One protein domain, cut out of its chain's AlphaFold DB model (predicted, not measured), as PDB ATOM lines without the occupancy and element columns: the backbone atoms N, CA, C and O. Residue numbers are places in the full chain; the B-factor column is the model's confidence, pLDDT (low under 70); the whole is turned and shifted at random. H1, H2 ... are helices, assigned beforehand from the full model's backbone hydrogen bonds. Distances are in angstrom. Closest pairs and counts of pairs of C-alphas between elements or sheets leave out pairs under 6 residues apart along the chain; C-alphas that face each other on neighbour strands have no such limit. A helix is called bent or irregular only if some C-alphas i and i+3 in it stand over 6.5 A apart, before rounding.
ATOM      1  N   GLU A 143      12.513 -25.368 -15.417       93.62
ATOM      2  CA  GLU A 143      12.164 -26.641 -14.784       93.62
ATOM      3  C   GLU A 143      13.019 -26.898 -13.538       93.62
ATOM      4  O   GLU A 143      12.481 -27.207 -12.476       93.62
ATOM      5  N   ASP A 144      14.327 -26.653 -13.611       93.94
ATOM      6  CA  ASP A 144      15.239 -26.779 -12.473       93.94
ATOM      7  C   ASP A 144      14.874 -25.844 -11.316       93.94
ATOM      8  O   ASP A 144      14.885 -26.239 -10.143       93.94
ATOM      9  N   VAL A 145      14.548 -24.585 -11.622       95.31
ATOM     10  CA  VAL A 145      14.096 -23.614 -10.616       95.31
ATOM     11  C   VAL A 145      12.796 -24.088  -9.969       95.31
ATOM     12  O   VAL A 145      12.675 -24.043  -8.742       95.31
ATOM     13  N   PHE A 146      11.852 -24.585 -10.767       93.94
ATOM     14  CA  PHE A 146      10.578 -25.097 -10.275       93.94
ATOM     15  C   PHE A 146      10.762 -26.311  -9.352       93.94
ATOM     16  O   PHE A 146      10.207 -26.336  -8.252       93.94
ATOM     17  N   ILE A 147      11.610 -27.270  -9.732       94.75
ATOM     18  CA  ILE A 147      11.938 -28.445  -8.910       94.75
ATOM     19  C   ILE A 147      12.569 -28.017  -7.578       94.75
ATOM     20  O   ILE A 147      12.167 -28.495  -6.515       94.75
ATOM     21  N   LYS A 148      13.522 -27.074  -7.600       96.00
ATOM     22  CA  LYS A 148      14.157 -26.551  -6.376       96.00
ATOM     23  C   LYS A 148      13.143 -25.886  -5.448       96.00
ATOM     24  O   LYS A 148      13.192 -26.119  -4.240       96.00
ATOM     25  N   GLN A 149      12.219 -25.094  -5.993       95.69
ATOM     26  CA  GLN A 149      11.149 -24.458  -5.222       95.69
ATOM     27  C   GLN A 149      10.225 -25.499  -4.579       95.69
ATOM     28  O   GLN A 149       9.969 -25.424  -3.377       95.69
ATOM     29  N   GLN A 150       9.794 -26.515  -5.331       95.44
ATOM     30  CA  GLN A 150       8.983 -27.606  -4.782       95.44
ATOM     31  C   GLN A 150       9.709 -28.361  -3.663       95.44
ATOM     32  O   GLN A 150       9.127 -28.616  -2.610       95.44
ATOM     33  N   ALA A 151      10.999 -28.652  -3.837       96.25
ATOM     34  CA  ALA A 151      11.800 -29.324  -2.818       96.25
ATOM     35  C   ALA A 151      11.948 -28.498  -1.528       96.25
ATOM     36  O   ALA A 151      12.086 -29.069  -0.446       96.25
ATOM     37  N   VAL A 152      11.958 -27.162  -1.607       96.50
ATOM     38  CA  VAL A 152      11.941 -26.291  -0.416       96.50
ATOM     39  C   VAL A 152      10.600 -26.396   0.308       96.50
ATOM     40  O   VAL A 152      10.586 -26.583   1.522       96.50
ATOM     41  N   VAL A 153       9.487 -26.345  -0.429       96.19
ATOM     42  CA  VAL A 153       8.141 -26.474   0.152       96.19
ATOM     43  C   VAL A 153       7.988 -27.815   0.868       96.19
ATOM     44  O   VAL A 153       7.605 -27.833   2.035       96.19
ATOM     45  N   ILE A 154       8.373 -28.922   0.226       96.19
ATOM     46  CA  ILE A 154       8.315 -30.263   0.830       96.19
ATOM     47  C   ILE A 154       9.132 -30.313   2.127       96.19
ATOM     48  O   ILE A 154       8.629 -30.767   3.151       96.19
ATOM     49  N   ARG A 155      10.366 -29.789   2.116       96.06
ATOM     50  CA  ARG A 155      11.223 -29.746   3.314       96.06
ATOM     51  C   ARG A 155      10.610 -28.921   4.445       96.06
ATOM     52  O   ARG A 155      10.636 -29.368   5.584       96.06
ATOM     53  N   SER A 156      10.028 -27.759   4.140       95.19
ATOM     54  CA  SER A 156       9.359 -26.931   5.155       95.19
ATOM     55  C   SER A 156       8.118 -27.601   5.744       95.19
ATOM     56  O   SER A 156       7.881 -27.506   6.945       95.19
ATOM     57  N   GLN A 157       7.346 -28.316   4.919       95.88
ATOM     58  CA  GLN A 157       6.175 -29.057   5.380       95.88
ATOM     59  C   GLN A 157       6.587 -30.213   6.285       95.88
ATOM     60  O   GLN A 157       5.977 -30.406   7.330       95.88
ATOM     61  N   GLU A 158       7.632 -30.952   5.916       95.31
ATOM     62  CA  GLU A 158       8.142 -32.046   6.740       95.31
ATOM     63  C   GLU A 158       8.699 -31.536   8.071       95.31
ATOM     64  O   GLU A 158       8.357 -32.068   9.123       95.31
ATOM     65  N   GLN A 159       9.470 -30.447   8.048       95.44
ATOM     66  CA  GLN A 159       9.968 -29.822   9.271       95.44
ATOM     67  C   GLN A 159       8.816 -29.393  10.190       95.44
ATOM     68  O   GLN A 159       8.820 -29.721  11.373       95.44
ATOM     69  N   HIS A 160       7.787 -28.747   9.638       95.12
ATOM     70  CA  HIS A 160       6.612 -28.354  10.410       95.12
ATOM     71  C   HIS A 160       5.870 -29.562  11.012       95.12
ATOM     72  O   HIS A 160       5.430 -29.515  12.159       95.12
ATOM     73  N   ARG A 161       5.753 -30.674  10.271       94.38
ATOM     74  CA  ARG A 161       5.154 -31.918  10.786       94.38
ATOM     75  C   ARG A 161       5.954 -32.488  11.954       94.38
ATOM     76  O   ARG A 161       5.349 -32.906  12.938       94.38
ATOM     77  N   LEU A 162       7.284 -32.489  11.860       94.12
ATOM     78  CA  LEU A 162       8.164 -32.958  12.931       94.12
ATOM     79  C   LEU A 162       8.051 -32.082  14.185       94.12
ATOM     80  O   LEU A 162       7.920 -32.621  15.280       94.12
ATOM     81  N   GLU A 163       8.012 -30.757  14.033       93.81
ATOM     82  CA  GLU A 163       7.818 -29.814  15.145       93.81
ATOM     83  C   GLU A 163       6.468 -30.032  15.854       93.81
ATOM     84  O   GLU A 163       6.395 -30.067  17.086       93.81
ATOM     85  N   LEU A 164       5.389 -30.256  15.092       91.62
ATOM     86  CA  LEU A 164       4.078 -30.590  15.658       91.62
ATOM     87  C   LEU A 164       4.105 -31.919  16.423       91.62
ATOM     88  O   LEU A 164       3.604 -31.987  17.543       91.62
ATOM     89  N   LEU A 165       4.711 -32.968  15.859       90.06
ATOM     90  CA  LEU A 165       4.835 -34.260  16.541       90.06
ATOM     91  C   LEU A 165       5.676 -34.153  17.818       90.06
ATOM     92  O   LEU A 165       5.303 -34.732  18.840       90.06
ATOM     93  N   GLN A 166       6.766 -33.385  17.782       90.19
ATOM     94  CA  GLN A 166       7.608 -33.144  18.948       90.19
ATOM     95  C   GLN A 166       6.826 -32.417  20.049       90.19
ATOM     96  O   GLN A 166       6.781 -32.915  21.173       90.19
ATOM     97  N   SER A 167       6.132 -31.321  19.730       87.12
ATOM     98  CA  SER A 167       5.324 -30.590  20.720       87.12
ATOM     99  C   SER A 167       4.210 -31.450  21.334       87.12
ATOM    100  O   SER A 167       3.996 -31.415  22.544       87.12
ATOM    101  N   LEU A 168       3.542 -32.293  20.537       84.00
ATOM    102  CA  LEU A 168       2.569 -33.261  21.052       84.00
ATOM    103  C   LEU A 168       3.223 -34.286  21.980       84.00
ATOM    104  O   LEU A 168       2.652 -34.609  23.019       84.00
ATOM    105  N   SER A 169       4.413 -34.784  21.639       78.50
ATOM    106  CA  SER A 169       5.131 -35.728  22.497       78.50
ATOM    107  C   SER A 169       5.531 -35.092  23.834       78.50
ATOM    108  O   SER A 169       5.287 -35.688  24.878       78.50
ATOM    109  N   GLU A 170       6.032 -33.854  23.822       79.25
ATOM    110  CA  GLU A 170       6.460 -33.121  25.018       79.25
ATOM    111  C   GLU A 170       5.295 -32.775  25.955       79.25
ATOM    112  O   GLU A 170       5.490 -32.696  27.163       79.25
ATOM    113  N   VAL A 171       4.075 -32.601  25.437       75.00
ATOM    114  CA  VAL A 171       2.892 -32.284  26.256       75.00
ATOM    115  C   VAL A 171       2.133 -33.546  26.679       75.00
ATOM    116  O   VAL A 171       1.787 -33.702  27.852       75.00
ATOM    117  N   CYS A 172       1.866 -34.470  25.753       68.94
ATOM    118  CA  CYS A 172       1.033 -35.638  26.033       68.94
ATOM    119  C   CYS A 172       1.758 -36.733  26.816       68.94
ATOM    120  O   CYS A 172       1.109 -37.363  27.648       68.94
ATOM    121  N   PHE A 173       3.057 -36.979  26.599       66.25
ATOM    122  CA  PHE A 173       3.760 -38.031  27.350       66.25
ATOM    123  C   PHE A 173       3.878 -37.704  28.843       66.25
ATOM    124  O   PHE A 173       3.502 -38.554  29.653       66.25
ATOM    125  N   PRO A 174       4.316 -36.500  29.256       65.88
ATOM    126  CA  PRO A 174       4.374 -36.154  30.675       65.88
ATOM    127  C   PRO A 174       2.993 -36.133  31.335       65.88
ATOM    128  O   PRO A 174       2.846 -36.641  32.445       65.88
ATOM    129  N   ALA A 175       1.966 -35.628  30.643       63.84
ATOM    130  CA  ALA A 175       0.593 -35.644  31.146       63.84
ATOM    131  C   ALA A 175       0.038 -37.076  31.291       63.84
ATOM    132  O   ALA A 175      -0.619 -37.382  32.285       63.84
ATOM    133  N   MET A 176       0.336 -37.982  30.349       63.31
ATOM    134  CA  MET A 176      -0.037 -39.398  30.464       63.31
ATOM    135  C   MET A 176       0.684 -40.101  31.614       63.31
ATOM    136  O   MET A 176       0.050 -40.856  32.345       63.31
ATOM    137  N   LEU A 177       1.982 -39.846  31.802       64.50
ATOM    138  CA  LEU A 177       2.763 -40.431  32.898       64.50
ATOM    139  C   LEU A 177       2.303 -39.919  34.272       64.50
ATOM    140  O   LEU A 177       2.314 -40.679  35.237       64.50
ATOM    141  N   GLN A 178       1.844 -38.666  34.361       66.44
ATOM    142  CA  GLN A 178       1.216 -38.122  35.572       66.44
ATOM    143  C   GLN A 178      -0.177 -38.720  35.835       66.44
ATOM    144  O   GLN A 178      -0.512 -38.985  36.988       66.44
ATOM    145  N   ALA A 179      -0.982 -38.956  34.794       70.00
ATOM    146  CA  ALA A 179      -2.324 -39.532  34.924       70.00
ATOM    147  C   ALA A 179      -2.320 -41.055  35.180       70.00
ATOM    148  O   ALA A 179      -3.218 -41.572  35.843       70.00
ATOM    149  N   TYR A 180      -1.306 -41.773  34.685       72.75
ATOM    150  CA  TYR A 180      -1.183 -43.231  34.779       72.75
ATOM    151  C   TYR A 180       0.233 -43.648  35.219       72.75
ATOM    152  O   TYR A 180       1.011 -44.187  34.428       72.75
ATOM    153  N   PRO A 181       0.584 -43.463  36.505       64.81
ATOM    154  CA  PRO A 181       1.952 -43.649  36.996       64.81
ATOM    155  C   PRO A 181       2.475 -45.090  36.888       64.81
ATOM    156  O   PRO A 181       3.683 -45.293  36.831       64.81
ATOM    157  N   HIS A 182       1.602 -46.098  36.798       67.50
ATOM    158  CA  HIS A 182       1.990 -47.506  36.640       67.50
ATOM    159  C   HIS A 182       2.578 -47.845  35.254       67.50
ATOM    160  O   HIS A 182       3.223 -48.882  35.114       67.50
ATOM    161  N   LEU A 183       2.399 -46.984  34.241       63.94
ATOM    162  CA  LEU A 183       2.965 -47.166  32.894       63.94
ATOM    163  C   LEU A 183       4.468 -46.843  32.813       63.94
ATOM    164  O   LEU A 183       5.110 -47.169  31.817       63.94
ATOM    165  N   THR A 184       5.051 -46.249  33.857       59.44
ATOM    166  CA  THR A 184       6.490 -45.924  33.922       59.44
ATOM    167  C   THR A 184       7.399 -47.160  33.870       59.44
ATOM    168  O   THR A 184       8.493 -47.078  33.320       59.44
TER     169      THR A 184
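This is residues 143 to 184 of the 188 residues of the protein "Zgc:153059" of Danio rerio (UniProt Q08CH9). One long helix, H1, makes nearly the whole length of a thin rod, and a single short turn, H2, hooks off its far end. The printed part has 42 residues with two named helices, H1 then H2, and no named strand; the class is all helix. It is extended, with a radius of gyration of the C-alphas of 17.7 A and spans of 56 by 12 by 6 A.

H1, residues 143 to 179, stands free over residues 143 to 175. A tight link of one residue, Tyr 180, joins it to H2, residues 181 to 184. The two are close but not clearly touching; their closest C-alphas, those of Leu 177 and Thr 184, are 6.7 A apart. In H1, 32 of 33 O i to N i+4 pairs are within hydrogen-bond range; H2 is too short for such a pair.

H1 begins at C-alpha 143 (12.164, -26.641, -14.784) and ends at C-alpha 179 (-2.324, -39.532, 34.924), 53.4 A away. It is neither bent nor irregular, but only just: C-alphas 170 and 173 are 6.1 A apart. H2 ends at C-alpha 184 (6.490, -45.924, 33.922).

The C-alphas farthest apart, those of Glu 143 and His 182, are 56.4 A apart. The printed part has no cut. Its mean pLDDT is 84.1, with residues 172 to 178 and 181 to 184 under 70.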